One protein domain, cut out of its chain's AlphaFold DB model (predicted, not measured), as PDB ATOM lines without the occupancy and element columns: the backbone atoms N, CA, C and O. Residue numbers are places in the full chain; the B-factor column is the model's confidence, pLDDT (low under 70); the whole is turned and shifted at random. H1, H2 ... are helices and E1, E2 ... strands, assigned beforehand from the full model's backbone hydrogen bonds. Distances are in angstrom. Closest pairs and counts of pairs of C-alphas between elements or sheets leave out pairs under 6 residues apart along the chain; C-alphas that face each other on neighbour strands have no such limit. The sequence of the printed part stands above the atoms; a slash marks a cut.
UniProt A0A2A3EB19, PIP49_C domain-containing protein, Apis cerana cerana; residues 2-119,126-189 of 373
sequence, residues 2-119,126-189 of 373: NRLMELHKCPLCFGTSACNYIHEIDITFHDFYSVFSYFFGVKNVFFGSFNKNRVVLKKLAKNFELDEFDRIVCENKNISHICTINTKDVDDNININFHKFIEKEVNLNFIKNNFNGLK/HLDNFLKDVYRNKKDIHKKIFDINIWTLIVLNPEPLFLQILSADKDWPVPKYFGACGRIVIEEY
ATOM      1  N   ASN A   2     276.177 108.817  67.242       65.69
ATOM      2  CA  ASN A   2     275.136 107.897  67.762       65.69
ATOM      3  C   ASN A   2     273.862 108.560  68.315       65.69
ATOM      4  O   ASN A   2     272.763 108.073  68.055       65.69
ATOM      5  N   ARG A   3     273.987 109.692  69.021       73.31
ATOM      6  CA  ARG A   3     272.828 110.458  69.517       73.31
ATOM      7  C   ARG A   3     272.040 111.146  68.395       73.31
ATOM      8  O   ARG A   3     270.837 111.298  68.524       73.31
ATOM      9  N   LEU A   4     272.708 111.531  67.306       79.00
ATOM     10  CA  LEU A   4     272.081 112.180  66.151       79.00
ATOM     11  C   LEU A   4     271.237 111.190  65.335       79.00
ATOM     12  O   LEU A   4     270.162 111.540  64.865       79.00
ATOM     13  N   MET A   5     271.731 109.958  65.190       86.00
ATOM     14  CA  MET A   5     271.086 108.906  64.398       86.00
ATOM     15  C   MET A   5     269.888 108.268  65.099       86.00
ATOM     16  O   MET A   5     269.040 107.691  64.433       86.00
ATOM     17  N   GLU A   6     269.832 108.317  66.434       89.81
ATOM     18  CA  GLU A   6     268.766 107.682  67.223       89.81
ATOM     19  C   GLU A   6     268.593 106.186  66.901       89.81
ATOM     20  O   GLU A   6     267.486 105.663  66.847       89.81
ATOM     21  N   LEU A   7     269.708 105.469  66.707       89.69
ATOM     22  CA  LEU A   7     269.706 104.058  66.292       89.69
ATOM     23  C   LEU A   7     268.911 103.141  67.241       89.69
ATOM     24  O   LEU A   7     268.321 102.158  66.805       89.69
ATOM     25  N   HIS A   8     268.854 103.492  68.528       87.94
ATOM     26  CA  HIS A   8     268.073 102.785  69.546       87.94
ATOM     27  C   HIS A   8     266.551 102.827  69.308       87.94
ATOM     28  O   HIS A   8     265.829 102.082  69.956       87.94
ATOM     29  N   LYS A   9     266.061 103.690  68.406       89.94
ATOM     30  CA  LYS A   9     264.650 103.764  67.996       89.94
ATOM     31  C   LYS A   9     264.299 102.774  66.884       89.94
ATOM     32  O   LYS A   9     263.129 102.630  66.549       89.94
ATOM     33  N   CYS A  10     265.277 102.104  66.272       90.12
ATOM     34  CA  CYS A  10     264.980 101.065  65.292       90.12
ATOM     35  C   CYS A  10     264.255  99.881  65.968       90.12
ATOM     36  O   CYS A  10     264.662  99.485  67.056       90.12
ATOM     37  N   PRO A  11     263.229  99.284  65.327       89.50
ATOM     38  CA  PRO A  11     262.930  99.375  63.894       89.50
ATOM     39  C   PRO A  11     262.070 100.567  63.445       89.50
ATOM     40  O   PRO A  11     261.880 100.727  62.244       89.50
ATOM     41  N   LEU A  12     261.612 101.440  64.349       91.81
ATOM     42  CA  LEU A  12     260.885 102.685  64.032       91.81
ATOM     43  C   LEU A  12     261.846 103.792  63.563       91.81
ATOM     44  O   LEU A  12     261.993 104.867  64.161       91.81
ATOM     45  N   CYS A  13     262.566 103.476  62.493       92.81
ATOM     46  CA  CYS A  13     263.628 104.274  61.906       92.81
ATOM     47  C   CYS A  13     263.644 104.104  60.376       92.81
ATOM     48  O   CYS A  13     262.940 103.254  59.830       92.81
ATOM     49  N   PHE A  14     264.462 104.892  59.680       93.62
ATOM     50  CA  PHE A  14     264.552 104.883  58.215       93.62
ATOM     51  C   PHE A  14     265.330 103.683  57.666       93.62
ATOM     52  O   PHE A  14     265.139 103.288  56.519       93.62
ATOM     53  N   GLY A  15     266.194 103.080  58.483       92.62
ATOM     54  CA  GLY A  15     266.894 101.845  58.152       92.62
ATOM     55  C   GLY A  15     268.280 101.763  58.777       92.62
ATOM     56  O   GLY A  15     268.687 102.610  59.573       92.62
ATOM     57  N   THR A  16     269.011 100.712  58.415       92.44
ATOM     58  CA  THR A  16     270.355 100.423  58.943       92.44
ATOM     59  C   THR A  16     271.390 100.136  57.854       92.44
ATOM     60  O   THR A  16     272.521  99.762  58.161       92.44
ATOM     61  N   SER A  17     271.031 100.336  56.581       92.12
ATOM     62  CA  SER A  17     271.850  99.989  55.411       92.12
ATOM     63  C   SER A  17     273.188 100.728  55.323       92.12
ATOM     64  O   SER A  17     274.077 100.261  54.612       92.12
ATOM     65  N   ALA A  18     273.327 101.851  56.031       93.25
ATOM     66  CA  ALA A  18     274.549 102.645  56.100       93.25
ATOM     67  C   ALA A  18     275.263 102.591  57.455       93.25
ATOM     68  O   ALA A  18     276.329 103.182  57.618       93.25
ATOM     69  N   CYS A  19     274.701 101.906  58.457       92.12
ATOM     70  CA  CYS A  19     275.242 101.965  59.817       92.12
ATOM     71  C   CYS A  19     276.658 101.397  59.948       92.12
ATOM     72  O   CYS A  19     277.379 101.772  60.870       92.12
ATOM     73  N   ASN A  20     277.071 100.514  59.038       92.06
ATOM     74  CA  ASN A  20     278.410  99.935  59.040       92.06
ATOM     75  C   ASN A  20     279.497 100.897  58.546       92.06
ATOM     76  O   ASN A  20     280.637 100.691  58.929       92.06
ATOM     77  N   TYR A  21     279.174 101.927  57.757       92.06
ATOM     78  CA  TYR A  21     280.165 102.861  57.197       92.06
ATOM     79  C   TYR A  21     279.878 104.336  57.513       92.06
ATOM     80  O   TYR A  21     280.692 105.196  57.208       92.06
ATOM     81  N   ILE A  22     278.755 104.676  58.158       90.62
ATOM     82  CA  ILE A  22     278.406 106.079  58.460       90.62
ATOM     83  C   ILE A  22     279.471 106.810  59.294       90.62
ATOM     84  O   ILE A  22     279.587 108.026  59.218       90.62
ATOM     85  N   HIS A  23     280.263 106.077  60.078       89.88
ATOM     86  CA  HIS A  23     281.368 106.620  60.868       89.88
ATOM     87  C   HIS A  23     282.565 107.079  60.015       89.88
ATOM     88  O   HIS A  23     283.405 107.819  60.513       89.88
ATOM     89  N   GLU A  24     282.634 106.653  58.752       92.00
ATOM     90  CA  GLU A  24     283.637 107.076  57.770       92.00
ATOM     91  C   GLU A  24     283.275 108.420  57.113       92.00
ATOM     92  O   GLU A  24     284.069 108.965  56.349       92.00
ATOM     93  N   ILE A  25     282.075 108.953  57.378       91.06
ATOM     94  CA  ILE A  25     281.640 110.245  56.848       91.06
ATOM     95  C   ILE A  25     282.223 111.367  57.701       91.06
ATOM     96  O   ILE A  25     281.892 111.501  58.882       91.06
ATOM     97  N   ASP A  26     283.029 112.214  57.069       89.12
ATOM     98  CA  ASP A  26     283.575 113.410  57.698       89.12
ATOM     99  C   ASP A  26     282.564 114.558  57.590       89.12
ATOM    100  O   ASP A  26     282.313 115.072  56.494       89.12
ATOM    101  N   ILE A  27     281.926 114.911  58.710       85.25
ATOM    102  CA  ILE A  27     280.918 115.978  58.775       85.25
ATOM    103  C   ILE A  27     281.623 117.329  58.855       85.25
ATOM    104  O   ILE A  27     282.352 117.620  59.806       85.25
ATOM    105  N   THR A  28     281.329 118.204  57.902       77.50
ATOM    106  CA  THR A  28     281.893 119.550  57.855       77.50
ATOM    107  C   THR A  28     281.032 120.512  58.676       77.50
ATOM    108  O   THR A  28     279.972 120.962  58.249       77.50
ATOM    109  N   PHE A  29     281.485 120.846  59.888       59.44
ATOM    110  CA  PHE A  29     280.747 121.732  60.803       59.44
ATOM    111  C   PHE A  29     280.942 123.234  60.530       59.44
ATOM    112  O   PHE A  29     280.182 124.041  61.062       59.44
ATOM    113  N   HIS A  30     281.950 123.625  59.741       46.75
ATOM    114  CA  HIS A  30     282.550 124.950  59.909       46.75
ATOM    115  C   HIS A  30     282.128 126.093  58.974       46.75
ATOM    116  O   HIS A  30     282.372 127.221  59.376       46.75
ATOM    117  N   ASP A  31     281.440 125.891  57.841       44.62
ATOM    118  CA  ASP A  31     281.278 127.012  56.878       44.62
ATOM    119  C   ASP A  31     279.909 127.182  56.195       44.62
ATOM    120  O   ASP A  31     279.731 128.105  55.404       44.62
ATOM    121  N   PHE A  32     278.901 126.357  56.488       49.25
ATOM    122  CA  PHE A  32     277.663 126.362  55.682       49.25
ATOM    123  C   PHE A  32     276.399 126.836  56.406       49.25
ATOM    124  O   PHE A  32     275.380 127.065  55.752       49.25
ATOM    125  N   TYR A  33     276.466 127.063  57.722       46.41
ATOM    126  CA  TYR A  33     275.331 127.576  58.500       46.41
ATOM    127  C   TYR A  33     274.880 128.984  58.078       46.41
ATOM    128  O   TYR A  33     273.743 129.336  58.356       46.41
ATOM    129  N   SER A  34     275.716 129.776  57.395       46.97
ATOM    130  CA  SER A  34     275.349 131.118  56.915       46.97
ATOM    131  C   SER A  34     274.827 131.145  55.476       46.97
ATOM    132  O   SER A  34     274.007 131.997  55.153       46.97
ATOM    133  N   VAL A  35     275.268 130.218  54.617       47.16
ATOM    134  CA  VAL A  35     274.837 130.178  53.209       47.16
ATOM    135  C   VAL A  35     273.561 129.355  53.046       47.16
ATOM    136  O   VAL A  35     272.733 129.711  52.219       47.16
ATOM    137  N   PHE A  36     273.355 128.300  53.850       50.16
ATOM    138  CA  PHE A  36     272.254 127.348  53.639       50.16
ATOM    139  C   PHE A  36     271.114 127.371  54.661       50.16
ATOM    140  O   PHE A  36     270.107 126.698  54.446       50.16
ATOM    141  N   SER A  37     271.205 128.172  55.729       46.94
ATOM    142  CA  SER A  37     270.106 128.325  56.697       46.94
ATOM    143  C   SER A  37     268.812 128.874  56.082       46.94
ATOM    144  O   SER A  37     267.760 128.766  56.706       46.94
ATOM    145  N   TYR A  38     268.887 129.447  54.877       43.91
ATOM    146  CA  TYR A  38     267.744 129.964  54.124       43.91
ATOM    147  C   TYR A  38     267.053 128.929  53.219       43.91
ATOM    148  O   TYR A  38     265.901 129.150  52.869       43.91
ATOM    149  N   PHE A  39     267.696 127.808  52.861       47.38
ATOM    150  CA  PHE A  39     267.193 126.927  51.788       47.38
ATOM    151  C   PHE A  39     266.256 125.807  52.241       47.38
ATOM    152  O   PHE A  39     265.521 125.264  51.428       47.38
ATOM    153  N   PHE A  40     266.256 125.446  53.525       50.19
ATOM    154  CA  PHE A  40     265.412 124.364  54.033       50.19
ATOM    155  C   PHE A  40     264.720 124.832  55.300       50.19
ATOM    156  O   PHE A  40     265.384 125.105  56.300       50.19
ATOM    157  N   GLY A  41     263.390 124.902  55.283       45.56
ATOM    158  CA  GLY A  41     262.551 125.203  56.444       45.56
ATOM    159  C   GLY A  41     262.711 124.187  57.585       45.56
ATOM    160  O   GLY A  41     261.827 123.380  57.858       45.56
ATOM    161  N   VAL A  42     263.835 124.266  58.300       50.47
ATOM    162  CA  VAL A  42     264.146 123.648  59.596       50.47
ATOM    163  C   VAL A  42     264.035 122.117  59.630       50.47
ATOM    164  O   VAL A  42     263.439 121.565  60.550       50.47
ATOM    165  N   LYS A  43     264.637 121.400  58.675       59.28
ATOM    166  CA  LYS A  43     264.986 119.977  58.869       59.28
ATOM    167  C   LYS A  43     266.480 119.882  59.167       59.28
ATOM    168  O   LYS A  43     267.268 120.637  58.612       59.28
ATOM    169  N   ASN A  44     266.884 119.000  60.081       71.06
ATOM    170  CA  ASN A  44     268.293 118.858  60.461       71.06
ATOM    171  C   ASN A  44     269.088 118.266  59.279       71.06
ATOM    172  O   ASN A  44     269.076 117.046  59.085       71.06
ATOM    173  N   VAL A  45     269.718 119.140  58.490       79.88
ATOM    174  CA  VAL A  45     270.557 118.811  57.331       79.88
ATOM    175  C   VAL A  45     272.021 119.061  57.688       79.88
ATOM    176  O   VAL A  45     272.366 120.119  58.212       79.88
ATOM    177  N   PHE A  46     272.881 118.090  57.400       84.75
ATOM    178  CA  PHE A  46     274.322 118.165  57.624       84.75
ATOM    179  C   PHE A  46     275.054 117.847  56.328       84.75
ATOM    180  O   PHE A  46     274.609 117.008  55.551       84.75
ATOM    181  N   PHE A  47     276.197 118.482  56.114       87.31
ATOM    182  CA  PHE A  47     277.045 118.221  54.958       87.31
ATOM    183  C   PHE A  47     278.279 117.444  55.395       87.31
ATOM    184  O   PHE A  47     278.752 117.571  56.526       87.31
ATOM    185  N   GLY A  48     278.802 116.628  54.492       90.12
ATOM    186  CA  GLY A  48     280.026 115.893  54.751       90.12
ATOM    187  C   GLY A  48     280.685 115.384  53.485       90.12
ATOM    188  O   GLY A  48     280.268 115.694  52.364       90.12
ATOM    189  N   SER A  49     281.722 114.580  53.678       91.75
ATOM    190  CA  SER A  49     282.395 113.867  52.600       91.75
ATOM    191  C   SER A  49     282.501 112.374  52.900       91.75
ATOM    192  O   SER A  49     282.713 111.967  54.040       91.75
ATOM    193  N   PHE A  50     282.322 111.555  51.866       91.38
ATOM    194  CA  PHE A  50     282.426 110.102  51.919       91.38
ATOM    195  C   PHE A  50     283.112 109.603  50.646       91.38
ATOM    196  O   PHE A  50     282.640 109.869  49.541       91.38
ATOM    197  N   ASN A  51     284.244 108.903  50.774       88.19
ATOM    198  CA  ASN A  51     285.035 108.422  49.630       88.19
ATOM    199  C   ASN A  51     285.342 109.510  48.580       88.19
ATOM    200  O   ASN A  51     285.220 109.275  47.380       88.19
ATOM    201  N   LYS A  52     285.742 110.709  49.035       85.38
ATOM    202  CA  LYS A  52     285.989 111.920  48.217       85.38
ATOM    203  C   LYS A  52     284.751 112.532  47.544       85.38
ATOM    204  O   LYS A  52     284.875 113.589  46.932       85.38
ATOM    205  N   ASN A  53     283.572 111.931  47.689       88.56
ATOM    206  CA  ASN A  53     282.312 112.503  47.224       88.56
ATOM    207  C   ASN A  53     281.690 113.364  48.323       88.56
ATOM    208  O   ASN A  53     281.784 113.030  49.506       88.56
ATOM    209  N   ARG A  54     281.033 114.463  47.947       92.69
ATOM    210  CA  ARG A  54     280.255 115.275  48.891       92.69
ATOM    211  C   ARG A  54     278.900 114.613  49.134       92.69
ATOM    212  O   ARG A  54     278.260 114.135  48.200       92.69
ATOM    213  N   VAL A  55     278.466 114.600  50.388       94.00
ATOM    214  CA  VAL A  55     277.207 113.980  50.813       94.00
ATOM    215  C   VAL A  55     276.396 114.924  51.687       94.00
ATOM    216  O   VAL A  55     276.938 115.831  52.328       94.00
ATOM    217  N   VAL A  56     275.091 114.679  51.720       92.12
ATOM    218  CA  VAL A  56     274.130 115.343  52.596       92.12
ATOM    219  C   VAL A  56     273.525 114.295  53.521       92.12
ATOM    220  O   VAL A  56     273.170 113.198  53.092       92.12
ATOM    221  N   LEU A  57     273.427 114.624  54.805       92.06
ATOM    222  CA  LEU A  57     272.789 113.812  55.826       92.06
ATOM    223  C   LEU A  57     271.521 114.525  56.283       92.06
ATOM    224  O   LEU A  57     271.591 115.659  56.756       92.06
ATOM    225  N   LYS A  58     270.373 113.861  56.184       90.56
ATOM    226  CA  LYS A  58     269.066 114.445  56.506       90.56
ATOM    227  C   LYS A  58     268.356 113.646  57.592       90.56
ATOM    228  O   LYS A  58     268.265 112.422  57.504       90.56
ATOM    229  N   LYS A  59     267.793 114.344  58.588       87.12
ATOM    230  CA  LYS A  59     266.882 113.751  59.591       87.12
ATOM    231  C   LYS A  59     265.426 113.644  59.109       87.12
ATOM    232  O   LYS A  59     264.627 112.972  59.745       87.12
ATOM    233  N   LEU A  60     265.097 114.292  57.984       85.75
ATOM    234  CA  LEU A  60     263.833 114.224  57.220       85.75
ATOM    235  C   LEU A  60     262.520 114.548  57.959       85.75
ATOM    236  O   LEU A  60     261.487 114.687  57.314       85.75
ATOM    237  N   ALA A  61     262.572 114.763  59.269       84.56
ATOM    238  CA  ALA A  61     261.488 115.248  60.107       84.56
ATOM    239  C   ALA A  61     262.052 116.167  61.202       84.56
ATOM    240  O   ALA A  61     263.226 116.068  61.601       84.56
ATOM    241  N   LYS A  62     261.218 117.086  61.686       83.12
ATOM    242  CA  LYS A  62     261.532 117.944  62.832       83.12
ATOM    243  C   LYS A  62     261.505 117.116  64.111       83.12
ATOM    244  O   LYS A  62     260.826 116.097  64.191       83.12
ATOM    245  N   ASN A  63     262.225 117.564  65.142       83.75
ATOM    246  CA  ASN A  63     262.269 116.824  66.409       83.75
ATOM    247  C   ASN A  63     260.862 116.627  66.998       83.75
ATOM    248  O   ASN A  63     260.544 115.520  67.402       83.75
ATOM    249  N   PHE A  64     259.988 117.641  66.935       84.25
ATOM    250  CA  PHE A  64     258.615 117.503  67.433       84.25
ATOM    251  C   PHE A  64     257.764 116.511  66.622       84.25
ATOM    252  O   PHE A  64     256.908 115.854  67.198       84.25
ATOM    253  N   GLU A  65     257.983 116.379  65.305       87.25
ATOM    254  CA  GLU A  65     257.266 115.402  64.467       87.25
ATOM    255  C   GLU A  65     257.693 113.977  64.826       87.25
ATOM    256  O   GLU A  65     256.864 113.074  64.902       87.25
ATOM    257  N   LEU A  66     258.986 113.788  65.101       88.75
ATOM    258  CA  LEU A  66     259.540 112.514  65.556       88.75
ATOM    259  C   LEU A  66     259.070 112.147  66.966       88.75
ATOM    260  O   LEU A  66     258.732 110.988  67.203       88.75
ATOM    261  N   ASP A  67     259.031 113.119  67.877       89.44
ATOM    262  CA  ASP A  67     258.541 112.924  69.243       89.44
ATOM    263  C   ASP A  67     257.040 112.592  69.244       89.44
ATOM    264  O   ASP A  67     256.605 111.685  69.952       89.44
ATOM    265  N   GLU A  68     256.250 113.273  68.409       90.25
ATOM    266  CA  GLU A  68     254.819 112.997  68.254       90.25
ATOM    267  C   GLU A  68     254.571 111.628  67.609       90.25
ATOM    268  O   GLU A  68     253.709 110.877  68.069       90.25
ATOM    269  N   PHE A  69     255.356 111.252  66.595       91.06
ATOM    270  CA  PHE A  69     255.306 109.910  66.013       91.06
ATOM    271  C   PHE A  69     255.617 108.832  67.056       91.06
ATOM    272  O   PHE A  69     254.862 107.866  67.186       91.06
ATOM    273  N   ASP A  70     256.676 109.019  67.848       91.38
ATOM    274  CA  ASP A  70     257.024 108.106  68.939       91.38
ATOM    275  C   ASP A  70     255.881 107.989  69.946       91.38
ATOM    276  O   ASP A  70     255.484 106.882  70.314       91.38
ATOM    277  N   ARG A  71     255.295 109.117  70.350       90.62
ATOM    278  CA  ARG A  71     254.161 109.151  71.272       90.62
ATOM    279  C   ARG A  71     252.968 108.360  70.729       90.62
ATOM    280  O   ARG A  71     252.455 107.482  71.422       90.62
ATOM    281  N   ILE A  72     252.566 108.606  69.479       88.56
ATOM    282  CA  ILE A  72     251.433 107.926  68.829       88.56
ATOM    283  C   ILE A  72     251.660 106.411  68.754       88.56
ATOM    284  O   ILE A  72     250.742 105.635  69.036       88.56
ATOM    285  N   VAL A  73     252.865 105.970  68.384       88.81
ATOM    286  CA  VAL A  73     253.170 104.537  68.266       88.81
ATOM    287  C   VAL A  73     253.220 103.868  69.637       88.81
ATOM    288  O   VAL A  73     252.623 102.806  69.818       88.81
ATOM    289  N   CYS A  74     253.878 104.490  70.615       88.31
ATOM    290  CA  CYS A  74     254.089 103.879  71.925       88.31
ATOM    291  C   CYS A  74     252.846 103.918  72.830       88.31
ATOM    292  O   CYS A  74     252.720 103.072  73.713       88.31
ATOM    293  N   GLU A  75     251.896 104.830  72.604       89.44
ATOM    294  CA  GLU A  75     250.597 104.835  73.300       89.44
ATOM    295  C   GLU A  75     249.578 103.866  72.674       89.44
ATOM    296  O   GLU A  75     248.608 103.451  73.321       89.44
ATOM    297  N   ASN A  76     249.776 103.468  71.416       85.44
ATOM    298  CA  ASN A  76     248.854 102.578  70.725       85.44
ATOM    299  C   ASN A  76     249.016 101.133  71.216       85.44
ATOM    300  O   ASN A  76     249.966 100.433  70.868       85.44
ATOM    301  N   LYS A  77     248.029 100.637  71.971       83.06
ATOM    302  CA  LYS A  77     248.029  99.276  72.541       83.06
ATOM    303  C   LYS A  77     248.316  98.166  71.523       83.06
ATOM    304  O   LYS A  77     248.919  97.166  71.896       83.06
ATOM    305  N   ASN A  78     247.942  98.344  70.254       82.75
ATOM    306  CA  ASN A  78     248.149  97.326  69.225       82.75
ATOM    307  C   ASN A  78     249.610  97.226  68.770       82.75
ATOM    308  O   ASN A  78     250.033  96.135  68.408       82.75
ATOM    309  N   ILE A  79     250.367  98.332  68.779       84.62
ATOM    310  CA  ILE A  79     251.718  98.420  68.187       84.62
ATOM    311  C   ILE A  79     252.809  98.928  69.148       84.62
ATOM    312  O   ILE A  79     253.985  98.921  68.799       84.62
ATOM    313  N   SER A  80     252.446  99.297  70.376       83.25
ATOM    314  CA  SER A  80     253.345  99.844  71.407       83.25
ATOM    315  C   SER A  80     254.535  98.948  71.755       83.25
ATOM    316  O   SER A  80     255.604  99.454  72.089       83.25
ATOM    317  N   HIS A  81     254.395  97.626  71.623       81.88
ATOM    318  CA  HIS A  81     255.490  96.680  71.855       81.88
ATOM    319  C   HIS A  81     256.683  96.901  70.915       81.88
ATOM    320  O   HIS A  81     257.800  96.536  71.248       81.88
ATOM    321  N   ILE A  82     256.490  97.540  69.762       83.62
ATOM    322  CA  ILE A  82     257.567  97.816  68.800       83.62
ATOM    323  C   ILE A  82     258.534  98.869  69.327       83.62
ATOM    324  O   ILE A  82     259.721  98.801  69.027       83.62
ATOM    325  N   CYS A  83     258.057  99.792  70.164       81.56
ATOM    326  CA  CYS A  83     258.905 100.806  70.787       81.56
ATOM    327  C   CYS A  83     259.965 100.222  71.727       81.56
ATOM    328  O   CYS A  83     260.938 100.902  72.048       81.56
ATOM    329  N   THR A  84     259.763  98.993  72.204       73.12
ATOM    330  CA  THR A  84     260.646  98.320  73.165       73.12
ATOM    331  C   THR A  84     261.403  97.144  72.550       73.12
ATOM    332  O   THR A  84     262.254  96.557  73.216       73.12
ATOM    333  N   ILE A  85     261.138  96.814  71.280       71.62
ATOM    334  CA  ILE A  85     261.813  95.733  70.563       71.62
ATOM    335  C   ILE A  85     263.200  96.183  70.099       71.62
ATOM    336  O   ILE A  85     263.353  97.197  69.423       71.62
ATOM    337  N   ASN A  86     264.208  95.364  70.388       65.50
ATOM    338  CA  ASN A  86     265.523  95.487  69.775       65.50
ATOM    339  C   ASN A  86     265.518  94.796  68.403       65.50
ATOM    340  O   ASN A  86     265.001  93.689  68.266       65.50
ATOM    341  N   THR A  87     266.132  95.401  67.384       62.34
ATOM    342  CA  THR A  87     266.154  94.867  66.005       62.34
ATOM    343  C   THR A  87     266.743  93.458  65.884       62.34
ATOM    344  O   THR A  87     266.463  92.771  64.905       62.34
ATOM    345  N   LYS A  88     267.541  93.030  66.870       60.00
ATOM    346  CA  LYS A  88     268.141  91.689  66.960       60.00
ATOM    347  C   LYS A  88     267.213  90.621  67.551       60.00
ATOM    348  O   LYS A  88     267.449  89.446  67.300       60.00
ATOM    349  N   ASP A  89     266.167  91.026  68.268       58.22
ATOM    350  CA  ASP A  89     265.240  90.132  68.981       58.22
ATOM    351  C   ASP A  89     263.921  89.939  68.212       58.22
ATOM    352  O   ASP A  89     262.938  89.408  68.734       58.22
ATOM    353  N   VAL A  90     263.875  90.400  66.956       58.16
ATOM    354  CA  VAL A  90     262.677  90.325  66.117       58.16
ATOM    355  C   VAL A  90     262.575  88.938  65.503       58.16
ATOM    356  O   VAL A  90     263.006  88.691  64.378       58.16
ATOM    357  N   ASP A  91     261.977  88.053  66.283       56.88
ATOM    358  CA  ASP A  91     261.478  86.752  65.861       56.88
ATOM    359  C   ASP A  91     260.053  86.870  65.272       56.88
ATOM    360  O   ASP A  91     259.439  87.948  65.233       56.88
ATOM    361  N   ASP A  92     259.480  85.745  64.847       56.72
ATOM    362  CA  ASP A  92     258.122  85.607  64.327       56.72
ATOM    363  C   ASP A  92     257.002  86.078  65.273       56.72
ATOM    364  O   ASP A  92     255.862  86.243  64.831       56.72
ATOM    365  N   ASN A  93     257.342  86.409  66.520       56.84
ATOM    366  CA  ASN A  93     256.455  86.901  67.574       56.84
ATOM    367  C   ASN A  93     255.770  88.252  67.274       56.84
ATOM    368  O   ASN A  93     254.768  88.574  67.916       56.84
ATOM    369  N   ILE A  94     256.237  89.036  66.290       66.81
ATOM    370  CA  ILE A  94     255.454  90.178  65.785       66.81
ATOM    371  C   ILE A  94     254.302  89.640  64.924       66.81
ATOM    372  O   ILE A  94     254.483  89.322  63.744       66.81
ATOM    373  N   ASN A  95     253.103  89.573  65.511       72.38
ATOM    374  CA  ASN A  95     251.857  89.178  64.834       72.38
ATOM    375  C   ASN A  95     251.193  90.337  64.052       72.38
ATOM    376  O   ASN A  95     250.079  90.222  63.542       72.38
ATOM    377  N   ILE A  96     251.853  91.494  63.971       81.62
ATOM    378  CA  ILE A  96     251.356  92.643  63.216       81.62
ATOM    379  C   ILE A  96     251.798  92.538  61.759       81.62
ATOM    380  O   ILE A  96     252.986  92.422  61.455       81.62
ATOM    381  N   ASN A  97     250.840  92.689  60.848       87.75
ATOM    382  CA  ASN A  97     251.120  92.815  59.427       87.75
ATOM    383  C   ASN A  97     251.332  94.292  59.039       87.75
ATOM    384  O   ASN A  97     250.379  94.986  58.682       87.75
ATOM    385  N   PHE A  98     252.583  94.759  59.091       89.94
ATOM    386  CA  PHE A  98     252.954  96.126  58.693       89.94
ATOM    387  C   PHE A  98     252.682  96.440  57.227       89.94
ATOM    388  O   PHE A  98     252.402  97.589  56.897       89.94
ATOM    389  N   HIS A  99     252.665  95.428  56.361       91.94
ATOM    390  CA  HIS A  99     252.300  95.617  54.966       91.94
ATOM    391  C   HIS A  99     250.870  96.165  54.817       91.94
ATOM    392  O   HIS A  99     250.644  97.081  54.037       91.94
ATOM    393  N   LYS A 100     249.923  95.723  55.657       91.56
ATOM    394  CA  LYS A 100     248.563  96.296  55.674       91.56
ATOM    395  C   LYS A 100     248.523  97.751  56.141       91.56
ATOM    396  O   LYS A 100     247.630  98.495  55.742       91.56
ATOM    397  N   PHE A 101     249.453  98.168  57.003       90.38
ATOM    398  CA  PHE A 101     249.574  99.582  57.354       90.38
ATOM    399  C   PHE A 101     250.130 100.389  56.186       90.38
ATOM    400  O   PHE A 101     249.580 101.441  55.895       90.38
ATOM    401  N   ILE A 102     251.133  99.872  55.470       92.88
ATOM    402  CA  ILE A 102     251.644 100.484  54.233       92.88
ATOM    403  C   ILE A 102     250.507 100.676  53.217       92.88
ATOM    404  O   ILE A 102     250.293 101.795  52.757       92.88
ATOM    405  N   GLU A 103     249.741  99.621  52.919       92.62
ATOM    406  CA  GLU A 103     248.571  99.690  52.029       92.62
ATOM    407  C   GLU A 103     247.586 100.773  52.474       92.62
ATOM    408  O   GLU A 103     247.109 101.558  51.656       92.62
ATOM    409  N   LYS A 104     247.295 100.839  53.779       89.19
ATOM    410  CA  LYS A 104     246.381 101.833  54.337       89.19
ATOM    411  C   LYS A 104     246.909 103.249  54.143       89.19
ATOM    412  O   LYS A 104     246.160 104.053  53.607       89.19
ATOM    413  N   GLU A 105     248.140 103.542  54.567       87.81
ATOM    414  CA  GLU A 105     248.720 104.892  54.494       87.81
ATOM    415  C   GLU A 105     248.753 105.409  53.052       87.81
ATOM    416  O   GLU A 105     248.346 106.537  52.790       87.81
ATOM    417  N   VAL A 106     249.144 104.554  52.105       87.88
ATOM    418  CA  VAL A 106     249.220 104.913  50.683       87.88
ATOM    419  C   VAL A 106     247.833 105.113  50.055       87.88
ATOM    420  O   VAL A 106     247.683 105.909  49.128       87.88
ATOM    421  N   ASN A 107     246.819 104.403  50.560       81.75
ATOM    422  CA  ASN A 107     245.431 104.489  50.101       81.75
ATOM    423  C   ASN A 107     244.612 105.587  50.806       81.75
ATOM    424  O   ASN A 107     243.474 105.837  50.406       81.75
ATOM    425  N   LEU A 108     245.110 106.212  51.885       65.94
ATOM    426  CA  LEU A 108     244.337 107.197  52.649       65.94
ATOM    427  C   LEU A 108     243.841 108.319  51.720       65.94
ATOM    428  O   LEU A 108     244.619 109.055  51.122       65.94
ATOM    429  N   ASN A 109     242.509 108.407  51.607       53.84
ATOM    430  CA  ASN A 109     241.774 109.217  50.636       53.84
ATOM    431  C   ASN A 109     242.360 110.621  50.424       53.84
ATOM    432  O   ASN A 109     242.459 111.407  51.369       53.84
ATOM    433  N   PHE A 110     242.526 110.985  49.146       57.03
ATOM    434  CA  PHE A 110     242.832 112.320  48.597       57.03
ATOM    435  C   PHE A 110     241.930 113.476  49.090       57.03
ATOM    436  O   PHE A 110     242.118 114.617  48.690       57.03
ATOM    437  N   ILE A 111     240.941 113.180  49.937       47.03
ATOM    438  CA  ILE A 111     239.909 114.087  50.453       47.03
ATOM    439  C   ILE A 111     240.368 114.800  51.739       47.03
ATOM    440  O   ILE A 111     239.857 115.871  52.062       47.03
ATOM    441  N   LYS A 112     241.330 114.243  52.490       45.31
ATOM    442  CA  LYS A 112     241.930 114.941  53.638       45.31
ATOM    443  C   LYS A 112     243.252 115.568  53.205       45.31
ATOM    444  O   LYS A 112     244.225 114.858  52.989       45.31
ATOM    445  N   ASN A 113     243.255 116.897  53.107       42.22
ATOM    446  CA  ASN A 113     244.363 117.791  52.737       42.22
ATOM    447  C   ASN A 113     245.600 117.732  53.664       42.22
ATOM    448  O   ASN A 113     246.259 118.747  53.864       42.22
ATOM    449  N   ASN A 114     245.944 116.587  54.254       45.88
ATOM    450  CA  ASN A 114     247.257 116.453  54.869       45.88
ATOM    451  C   ASN A 114     248.251 116.237  53.722       45.88
ATOM    452  O   ASN A 114     248.195 115.246  52.992       45.88
ATOM    453  N   PHE A 115     249.069 117.260  53.492       49.88
ATOM    454  CA  PHE A 115     249.896 117.404  52.299       49.88
ATOM    455  C   PHE A 115     251.075 116.430  52.238       49.88
ATOM    456  O   PHE A 115     251.619 116.269  51.156       49.88
ATOM    457  N   ASN A 116     251.372 115.702  53.317       57.00
ATOM    458  CA  ASN A 116     252.608 114.937  53.446       57.00
ATOM    459  C   ASN A 116     252.361 113.435  53.250       57.00
ATOM    460  O   ASN A 116     251.469 112.869  53.888       57.00
ATOM    461  N   GLY A 117     253.164 112.787  52.401       70.75
ATOM    462  CA  GLY A 117     253.225 111.325  52.310       70.75
ATOM    463  C   GLY A 117     253.130 110.746  50.897       70.75
ATOM    464  O   GLY A 117     252.747 111.405  49.929       70.75
ATOM    465  N   LEU A 118     253.483 109.464  50.789       85.25
ATOM    466  CA  LEU A 118     253.424 108.688  49.550       85.25
ATOM    467  C   LEU A 118     251.965 108.438  49.138       85.25
ATOM    468  O   LEU A 118     251.242 107.735  49.842       85.25
ATOM    469  N   LYS A 119     251.561 108.934  47.963       86.25
ATOM    470  CA  LYS A 119     250.220 108.712  47.394       86.25
ATOM    471  C   LYS A 119     250.313 107.861  46.135       86.25
ATOM    472  O   LYS A 119     250.987 108.260  45.189       86.25
ATOM    473  N   HIS A 126     249.166  97.534  42.432       95.56
ATOM    474  CA  HIS A 126     250.563  97.355  42.048       95.56
ATOM    475  C   HIS A 126     251.556  97.963  43.054       95.56
ATOM    476  O   HIS A 126     252.698  98.239  42.679       95.56
ATOM    477  N   LEU A 127     251.170  98.140  44.325       95.19
ATOM    478  CA  LEU A 127     252.041  98.667  45.386       95.19
ATOM    479  C   LEU A 127     253.332  97.852  45.549       95.19
ATOM    480  O   LEU A 127     254.420  98.424  45.584       95.19
ATOM    481  N   ASP A 128     253.247  96.522  45.554       94.56
ATOM    482  CA  ASP A 128     254.431  95.653  45.616       94.56
ATOM    483  C   ASP A 128     255.360  95.833  44.409       94.56
ATOM    484  O   ASP A 128     256.586  95.797  44.532       94.56
ATOM    485  N   ASN A 129     254.790  96.059  43.222       95.75
ATOM    486  CA  ASN A 129     255.570  96.338  42.019       95.75
ATOM    487  C   ASN A 129     256.216  97.730  42.080       95.75
ATOM    488  O   ASN A 129     257.349  97.891  41.628       95.75
ATOM    489  N   PHE A 130     255.527  98.715  42.661       96.19
ATOM    490  CA  PHE A 130     256.068 100.048  42.923       96.19
ATOM    491  C   PHE A 130     257.246  99.991  43.913       96.19
ATOM    492  O   PHE A 130     258.314 100.534  43.633       96.19
ATOM    493  N   LEU A 131     257.108  99.247  45.016       95.50
ATOM    494  CA  LEU A 131     258.140  99.087  46.051       95.50
ATOM    495  C   LEU A 131     259.208  98.032  45.715       95.50
ATOM    496  O   LEU A 131     260.117  97.788  46.511       95.50
ATOM    497  N   LYS A 132     259.149  97.405  44.537       93.88
ATOM    498  CA  LYS A 132     260.016  96.280  44.155       93.88
ATOM    499  C   LYS A 132     261.506  96.583  44.291       93.88
ATOM    500  O   LYS A 132     262.261  95.735  44.763       93.88
ATOM    501  N   ASP A 133     261.938  97.767  43.861       90.19
ATOM    502  CA  ASP A 133     263.349  98.157  43.937       90.19
ATOM    503  C   ASP A 133     263.782  98.455  45.385       90.19
ATOM    504  O   ASP A 133     264.904  98.117  45.760       90.19
ATOM    505  N   VAL A 134     262.873  98.949  46.234       92.88
ATOM    506  CA  VAL A 134     263.107  99.102  47.682       92.88
ATOM    507  C   VAL A 134     263.320  97.727  48.322       92.88
ATOM    508  O   VAL A 134     264.327  97.497  48.987       92.88
ATOM    509  N   TYR A 135     262.432  96.765  48.049       90.62
ATOM    510  CA  TYR A 135     262.551  95.398  48.568       90.62
ATOM    511  C   TYR A 135     263.780  94.641  48.054       90.62
ATOM    512  O   TYR A 135     264.324  93.809  48.779       90.62
ATOM    513  N   ARG A 136     264.256  94.923  46.836       85.94
ATOM    514  CA  ARG A 136     265.497  94.337  46.295       85.94
ATOM    515  C   ARG A 136     266.750  94.821  47.014       85.94
ATOM    516  O   ARG A 136     267.706  94.061  47.124       85.94
ATOM    517  N   ASN A 137     266.735  96.046  47.532       77.62
ATOM    518  CA  ASN A 137     267.857  96.624  48.276       77.62
ATOM    519  C   ASN A 137     267.930  96.146  49.739       77.62
ATOM    520  O   ASN A 137     268.798  96.584  50.498       77.62
ATOM    521  N   LYS A 138     267.041  95.235  50.147       77.50
ATOM    522  CA  LYS A 138     267.016  94.621  51.474       77.50
ATOM    523  C   LYS A 138     268.242  93.723  51.682       77.50
ATOM    524  O   LYS A 138     268.265  92.579  51.241       77.50
ATOM    525  N   LYS A 139     269.256  94.234  52.383       70.50
ATOM    526  CA  LYS A 139     270.461  93.478  52.766       70.50
ATOM    527  C   LYS A 139     270.242  92.749  54.089       70.50
ATOM    528  O   LYS A 139     270.293  93.397  55.123       70.50
ATOM    529  N   ASP A 140     269.963  91.446  54.061       72.62
ATOM    530  CA  ASP A 140     269.902  90.554  55.241       72.62
ATOM    531  C   ASP A 140     268.961  90.984  56.393       72.62
ATOM    532  O   ASP A 140     268.979  90.412  57.480       72.62
ATOM    533  N   ILE A 141     268.087  91.969  56.167       79.31
ATOM    534  CA  ILE A 141     267.081  92.418  57.139       79.31
ATOM    535  C   ILE A 141     265.869  91.483  57.064       79.31
ATOM    536  O   ILE A 141     265.453  91.080  55.976       79.31
ATOM    537  N   HIS A 142     265.246  91.155  58.198       83.44
ATOM    538  CA  HIS A 142     264.005  90.375  58.230       83.44
ATOM    539  C   HIS A 142     262.840  91.127  57.550       83.44
ATOM    540  O   HIS A 142     262.749  92.350  57.640       83.44
ATOM    541  N   LYS A 143     261.920  90.432  56.853       85.25
ATOM    542  CA  LYS A 143     260.854  91.107  56.067       85.25
ATOM    543  C   LYS A 143     259.987  92.019  56.934       85.25
ATOM    544  O   LYS A 143     259.808  93.176  56.576       85.25
ATOM    545  N   LYS A 144     259.554  91.532  58.099       85.38
ATOM    546  CA  LYS A 144     258.719  92.305  59.033       85.38
ATOM    547  C   LYS A 144     259.397  93.608  59.477       85.38
ATOM    548  O   LYS A 144     258.740  94.635  59.547       85.38
ATOM    549  N   ILE A 145     260.711  93.586  59.720       86.75
ATOM    550  CA  ILE A 145     261.464  94.789  60.108       86.75
ATOM    551  C   ILE A 145     261.552  95.782  58.968       86.75
ATOM    552  O   ILE A 145     261.344  96.976  59.164       86.75
ATOM    553  N   PHE A 146     261.804  95.274  57.768       90.31
ATOM    554  CA  PHE A 146     261.863  96.114  56.591       90.31
ATOM    555  C   PHE A 146     260.507  96.773  56.286       90.31
ATOM    556  O   PHE A 146     260.472  97.955  55.963       90.31
ATOM    557  N   ASP A 147     259.392  96.061  56.488       93.00
ATOM    558  CA  ASP A 147     258.046  96.640  56.380       93.00
ATOM    559  C   ASP A 147     257.797  97.726  57.451       93.00
ATOM    560  O   ASP A 147     257.185  98.748  57.146       93.00
ATOM    561  N   ILE A 148     258.318  97.579  58.680       92.62
ATOM    562  CA  ILE A 148     258.268  98.644  59.704       92.62
ATOM    563  C   ILE A 148     259.073  99.874  59.251       92.62
ATOM    564  O   ILE A 148     258.597 101.000  59.411       92.62
ATOM    565  N   ASN A 149     260.260  99.683  58.659       93.62
ATOM    566  CA  ASN A 149     261.061 100.790  58.124       93.62
ATOM    567  C   ASN A 149     260.333 101.514  56.982       93.62
ATOM    568  O   ASN A 149     260.265 102.741  56.991       93.62
ATOM    569  N   ILE A 150     259.747 100.773  56.034       94.81
ATOM    570  CA  ILE A 150     258.967 101.352  54.928       94.81
ATOM    571  C   ILE A 150     257.765 102.125  55.470       94.81
ATOM    572  O   ILE A 150     257.553 103.265  55.073       94.81
ATOM    573  N   TRP A 151     256.999 101.543  56.395       93.69
ATOM    574  CA  TRP A 151     255.864 102.234  57.006       93.69
ATOM    575  C   TRP A 151     256.297 103.518  57.730       93.69
ATOM    576  O   TRP A 151     255.692 104.567  57.532       93.69
ATOM    577  N   THR A 152     257.394 103.460  58.491       93.12
ATOM    578  CA  THR A 152     257.977 104.630  59.169       93.12
ATOM    579  C   THR A 152     258.343 105.730  58.169       93.12
ATOM    580  O   THR A 152     258.048 106.898  58.406       93.12
ATOM    581  N   LEU A 153     258.952 105.364  57.036       93.94
ATOM    582  CA  LEU A 153     259.266 106.297  55.955       93.94
ATOM    583  C   LEU A 153     257.999 106.900  55.340       93.94
ATOM    584  O   LEU A 153     257.934 108.106  55.174       93.94
ATOM    585  N   ILE A 154     256.965 106.108  55.055       92.00
ATOM    586  CA  ILE A 154     255.714 106.626  54.475       92.00
ATOM    587  C   ILE A 154     255.046 107.654  55.394       92.00
ATOM    588  O   ILE A 154     254.554 108.666  54.903       92.00
ATOM    589  N   VAL A 155     255.049 107.399  56.706       89.31
ATOM    590  CA  VAL A 155     254.414 108.275  57.701       89.31
ATOM    591  C   VAL A 155     255.217 109.552  57.944       89.31
ATOM    592  O   VAL A 155     254.627 110.619  58.091       89.31
ATOM    593  N   LEU A 156     256.548 109.456  58.020       89.94
ATOM    594  CA  LEU A 156     257.402 110.597  58.365       89.94
ATOM    595  C   LEU A 156     257.888 111.367  57.140       89.94
ATOM    596  O   LEU A 156     257.772 112.589  57.099       89.94
ATOM    597  N   ASN A 157     258.487 110.669  56.174       91.62
ATOM    598  CA  ASN A 157     258.982 111.267  54.941       91.62
ATOM    599  C   ASN A 157     259.313 110.196  53.877       91.62
ATOM    600  O   ASN A 157     260.257 109.416  54.070       91.62
ATOM    601  N   PRO A 158     258.586 110.143  52.746       93.62
ATOM    602  CA  PRO A 158     258.776 109.111  51.731       93.62
ATOM    603  C   PRO A 158     259.975 109.358  50.802       93.62
ATOM    604  O   PRO A 158     260.272 108.487  49.983       93.62
ATOM    605  N   GLU A 159     260.690 110.484  50.917       94.31
ATOM    606  CA  GLU A 159     261.846 110.821  50.071       94.31
ATOM    607  C   GLU A 159     262.850 109.659  49.912       94.31
ATOM    608  O   GLU A 159     263.175 109.311  48.775       94.31
ATOM    609  N   PRO A 160     263.267 108.938  50.973       94.94
ATOM    610  CA  PRO A 160     264.213 107.826  50.841       94.94
ATOM    611  C   PRO A 160     263.660 106.637  50.054       94.94
ATOM    612  O   PRO A 160     264.431 105.863  49.484       94.94
ATOM    613  N   LEU A 161     262.336 106.456  50.022       95.94
ATOM    614  CA  LEU A 161     261.698 105.451  49.170       95.94
ATOM    615  C   LEU A 161     261.789 105.890  47.709       95.94
ATOM    616  O   LEU A 161     262.196 105.099  46.857       95.94
ATOM    617  N   PHE A 162     261.491 107.158  47.423       96.69
ATOM    618  CA  PHE A 162     261.591 107.701  46.073       96.69
ATOM    619  C   PHE A 162     263.017 107.709  45.540       96.69
ATOM    620  O   PHE A 162     263.202 107.304  44.400       96.69
ATOM    621  N   LEU A 163     264.032 108.053  46.336       96.69
ATOM    622  CA  LEU A 163     265.429 108.002  45.878       96.69
ATOM    623  C   LEU A 163     265.879 106.573  45.508       96.69
ATOM    624  O   LEU A 163     266.729 106.385  44.638       96.69
ATOM    625  N   GLN A 164     265.298 105.546  46.138       95.69
ATOM    626  CA  GLN A 164     265.561 104.145  45.792       95.69
ATOM    627  C   GLN A 164     264.806 103.700  44.529       95.69
ATOM    628  O   GLN A 164     265.363 102.975  43.703       95.69
ATOM    629  N   ILE A 165     263.551 104.127  44.365       96.62
ATOM    630  CA  ILE A 165     262.698 103.777  43.215       96.62
ATOM    631  C   ILE A 165     263.139 104.537  41.956       96.62
ATOM    632  O   ILE A 165     263.281 103.963  40.874       96.62
ATOM    633  N   LEU A 166     263.408 105.829  42.110       97.25
ATOM    634  CA  LEU A 166     263.845 106.776  41.091       97.25
ATOM    635  C   LEU A 166     265.369 106.914  41.132       97.25
ATOM    636  O   LEU A 166     265.900 108.009  41.202       97.25
ATOM    637  N   SER A 167     266.093 105.797  41.125       96.19
ATOM    638  CA  SER A 167     267.549 105.806  41.312       96.19
ATOM    639  C   SER A 167     268.292 106.683  40.290       96.19
ATOM    640  O   SER A 167     268.126 106.514  39.077       96.19
ATOM    641  N   ALA A 168     269.186 107.548  40.779       96.81
ATOM    642  CA  ALA A 168     270.101 108.346  39.958       96.81
ATOM    643  C   ALA A 168     270.952 107.486  39.000       96.81
ATOM    644  O   ALA A 168     271.185 107.882  37.860       96.81
ATOM    645  N   ASP A 169     271.319 106.261  39.404       95.06
ATOM    646  CA  ASP A 169     272.067 105.305  38.567       95.06
ATOM    647  C   ASP A 169     271.258 104.837  37.338       95.06
ATOM    648  O   ASP A 169     271.812 104.321  36.369       95.06
ATOM    649  N   LYS A 170     269.932 105.032  37.355       96.25
ATOM    650  CA  LYS A 170     269.028 104.812  36.217       96.25
ATOM    651  C   LYS A 170     268.673 106.119  35.506       96.25
ATOM    652  O   LYS A 170     267.655 106.165  34.817       96.25
ATOM    653  N   ASP A 171     269.479 107.173  35.656       96.75
ATOM    654  CA  ASP A 171     269.315 108.485  35.010       96.75
ATOM    655  C   ASP A 171     268.007 109.211  35.418       96.75
ATOM    656  O   ASP A 171     267.341 109.894  34.636       96.75
ATOM    657  N   TRP A 172     267.552 109.014  36.653       98.50
ATOM    658  CA  TRP A 172     266.508 109.864  37.228       98.50
ATOM    659  C   TRP A 172     267.117 111.186  37.735       98.50
ATOM    660  O   TRP A 172     268.265 111.197  38.187       98.50
ATOM    661  N   PRO A 173     266.392 112.316  37.653       98.00
ATOM    662  CA  PRO A 173     266.906 113.630  38.034       98.00
ATOM    663  C   PRO A 173     266.757 113.867  39.546       98.00
ATOM    664  O   PRO A 173     266.139 114.832  39.979       98.00
ATOM    665  N   VAL A 174     267.303 112.970  40.362       98.12
ATOM    666  CA  VAL A 174     267.288 113.052  41.833       98.12
ATOM    667  C   VAL A 174     268.681 112.710  42.382       98.12
ATOM    668  O   VAL A 174     269.484 112.140  41.635       98.12
ATOM    669  N   PRO A 175     268.994 113.038  43.647       97.38
ATOM    670  CA  PRO A 175     270.234 112.616  44.293       97.38
ATOM    671  C   PRO A 175     270.418 111.101  44.346       97.38
ATOM    672  O   PRO A 175     269.461 110.328  44.456       97.38
ATOM    673  N   LYS A 176     271.671 110.645  44.341       96.75
ATOM    674  CA  LYS A 176     271.972 109.254  44.677       96.75
ATOM    675  C   LYS A 176     271.712 108.980  46.162       96.75
ATOM    676  O   LYS A 176     272.263 109.650  47.030       96.75
ATOM    677  N   TYR A 177     270.931 107.940  46.456       95.75
ATOM    678  CA  TYR A 177     270.760 107.409  47.811       95.75
ATOM    679  C   TYR A 177     271.936 106.508  48.191       95.75
ATOM    680  O   TYR A 177     272.177 105.491  47.535       95.75
ATOM    681  N   PHE A 178     272.648 106.843  49.267       94.81
ATOM    682  CA  PHE A 178     273.732 106.005  49.786       94.81
ATOM    683  C   PHE A 178     273.231 105.011  50.836       94.81
ATOM    684  O   PHE A 178     273.675 103.860  50.862       94.81
ATOM    685  N   GLY A 179     272.258 105.406  51.656       94.44
ATOM    686  CA  GLY A 179     271.653 104.534  52.655       94.44
ATOM    687  C   GLY A 179     271.061 105.302  53.830       94.44
ATOM    688  O   GLY A 179     271.012 106.530  53.833       94.44
ATOM    689  N   ALA A 180     270.641 104.562  54.853       94.62
ATOM    690  CA  ALA A 180     270.124 105.122  56.094       94.62
ATOM    691  C   ALA A 180     270.787 104.469  57.308       94.62
ATOM    692  O   ALA A 180     271.129 103.280  57.287       94.62
ATOM    693  N   CYS A 181     270.944 105.239  58.380       94.12
ATOM    694  CA  CYS A 181     271.283 104.709  59.690       94.12
ATOM    695  C   CYS A 181     270.445 105.379  60.779       94.12
ATOM    696  O   CYS A 181     270.587 106.572  61.054       94.12
ATOM    697  N   GLY A 182     269.565 104.597  61.404       93.62
ATOM    698  CA  GLY A 182     268.587 105.125  62.343       93.62
ATOM    699  C   GLY A 182     267.628 106.077  61.629       93.62
ATOM    700  O   GLY A 182     267.006 105.708  60.636       93.62
ATOM    701  N   ARG A 183     267.498 107.299  62.138       92.50
ATOM    702  CA  ARG A 183     266.667 108.382  61.589       92.50
ATOM    703  C   ARG A 183     267.464 109.373  60.743       92.50
ATOM    704  O   ARG A 183     267.079 110.527  60.620       92.50
ATOM    705  N   ILE A 184     268.596 108.943  60.188       93.06
ATOM    706  CA  ILE A 184     269.406 109.744  59.268       93.06
ATOM    707  C   ILE A 184     269.505 109.022  57.932       93.06
ATOM    708  O   ILE A 184     269.797 107.825  57.884       93.06
ATOM    709  N   VAL A 185     269.295 109.771  56.856       94.56
ATOM    710  CA  VAL A 185     269.513 109.345  55.472       94.56
ATOM    711  C   VAL A 185     270.742 110.044  54.925       94.56
ATOM    712  O   VAL A 185     270.975 111.205  55.248       94.56
ATOM    713  N   ILE A 186     271.523 109.322  54.128       95.06
ATOM    714  CA  ILE A 186     272.692 109.838  53.425       95.06
ATOM    715  C   ILE A 186     272.393 109.817  51.930       95.06
ATOM    716  O   ILE A 186     272.064 108.772  51.359       95.06
ATOM    717  N   GLU A 187     272.569 110.964  51.299       95.75
ATOM    718  CA  GLU A 187     272.389 111.160  49.868       95.75
ATOM    719  C   GLU A 187     273.525 112.000  49.274       95.75
ATOM    720  O   GLU A 187     274.376 112.547  49.979       95.75
ATOM    721  N   GLU A 188     273.567 112.064  47.953       95.88
ATOM    722  CA  GLU A 188     274.514 112.872  47.195       95.88
ATOM    723  C   GLU A 188     274.291 114.370  47.380       95.88
ATOM    724  O   GLU A 188     273.177 114.878  47.265       95.88
ATOM    725  N   TYR A 189     275.385 115.098  47.602       94.75
ATOM    726  CA  TYR A 189     275.372 116.544  47.461       94.75
ATOM    727  C   TYR A 189     275.486 116.915  45.982       94.75
ATOM    728  O   TYR A 189     276.525 116.691  45.364       94.75
TER     729      TYR A 189
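What this domain is: This is residues 2 to 119 and 126 to 189 of the 373 residues of the protein "PIP49_C domain-containing protein" of Apis cerana cerana (UniProt A0A2A3EB19). A strongly twisted four-stranded sheet, built of the hairpins E1-E2 and E3-E4, stands at one end of the longest axis, and a group of helices gathered about H7 stands at the other, with H8 between them packing on E3 and on H7. H4 runs beside H7, H2 meets the end of H7 at Leu 156, and the long first link, residues 6 to 44, has C-alphas that lie from 3 to 27 A from the mean of all C-alphas, its residues 26 to 27 pairing with E1. The printed part has 182 residues with eight named helices and four named strands, in the order H1 E1 E2 H2 H3 H4 H5 H6 H7 H8 E3 E4; the sheet's order is E1 E2 E4 E3, antiparallel throughout. The class is mixed, helices and strands, with 84 of the 182 residues in named elements, under half. The whole is compact, with a radius of gyration of the C-alphas of 16.5 A and spans of 47 by 34 by 31 A.

How they stand to each other: H1, residues 2 to 5, only grazes the sheet of E1, residues 45 to 50, E2, residues 53 to 58, E4, residues 184 to 188, and E3, residues 177 to 181; its Met 5 and Ile 184 of E4 have C-alphas 5.5 A apart. Residues 26 to 27 pair antiparallel with residues 48 to 49 of E1. E1 and E2 form a hairpin, with N 46 and O 57 at 2.8 A. E2 and E4 are antiparallel neighbours at 146 degrees, with N 56 and O 187 at 2.8 A. E4 and E3 form a hairpin, with N 181 and O 184 at 2.9 A. E1 and E3 are the edge strands. H2, residues 63 to 75, touches H3, residues 80 to 84, with its residues 70 to 74 alone; the closest C-alphas, of Cys 74 and Ser 80, are 4.1 A apart. H4, residues 98 to 107, touches the hub H7, residues 143 to 156, at a shallow tilt of 31 degrees, the same way, closest at the C-alphas of Ile 102 and Trp 151, 5.3 A. H2 and H7 only just touch, with 3 pairs of C-alphas within 8 A, the closest Leu 66 and Leu 156 at 7.7 A, at a steep tilt of 50 degrees, opposite ways. H5, residues 127 to 130, is close to but not clearly touching H4, with the C-alphas of Glu 103 and Leu 127 7.6 A apart. H6, residues 132 to 136, meets H5 only through their link and is near H7. H8, residues 159 to 165, touches H6, closest at the C-alphas of Asp 133 and Ile 165, 5.7 A. H8 touches H7 at a steep tilt of 52 degrees, opposite ways, the closest C-alphas, of Leu 153 and Leu 161, being 7.3 A apart. H8 is on the sheet at a height of 9.4 A, over E3, and only just not over E4, on which 2 of its 7 C-alphas fall; on the local plane it runs slantwise to E3 at 52 degrees. Every O i to N i+4 pair is within hydrogen-bond range in H2, H4, H6, H7 and H8; in H3 it is 0 of 1, with 2 of 2 O i to N i+3 pairs, and H1 and H5 are too short for such a pair.

Where its parts are: H1 begins at C-alpha 2, (275.136, 107.897, 67.762). E1 is 15.7 A long and E2 16.3 A; H2 is 18.1 A, H4 14.2 A and H7 19.9 A. H7 begins at C-alpha 143, (260.854, 91.107, 56.067). H8 is 9.9 A, E3 12.2 A and E4 13.5 A long, and E4 ends at C-alpha 188, (274.514, 112.872, 47.195).

The domain as a whole: The two C-alphas farthest apart, of Ser 34 and Asn 93, are 49.3 A apart. Residues 120 to 125 are not printed, and C-alphas 119 and 126 are 12.6 A apart across the cut. The links H1 to E1, H3 to H4 and H8 to E3 are long. The mean pLDDT of the printed part is 82.6; residue 2 and residues 29 to 43, 86 to 94 and 108 to 116 are under 70.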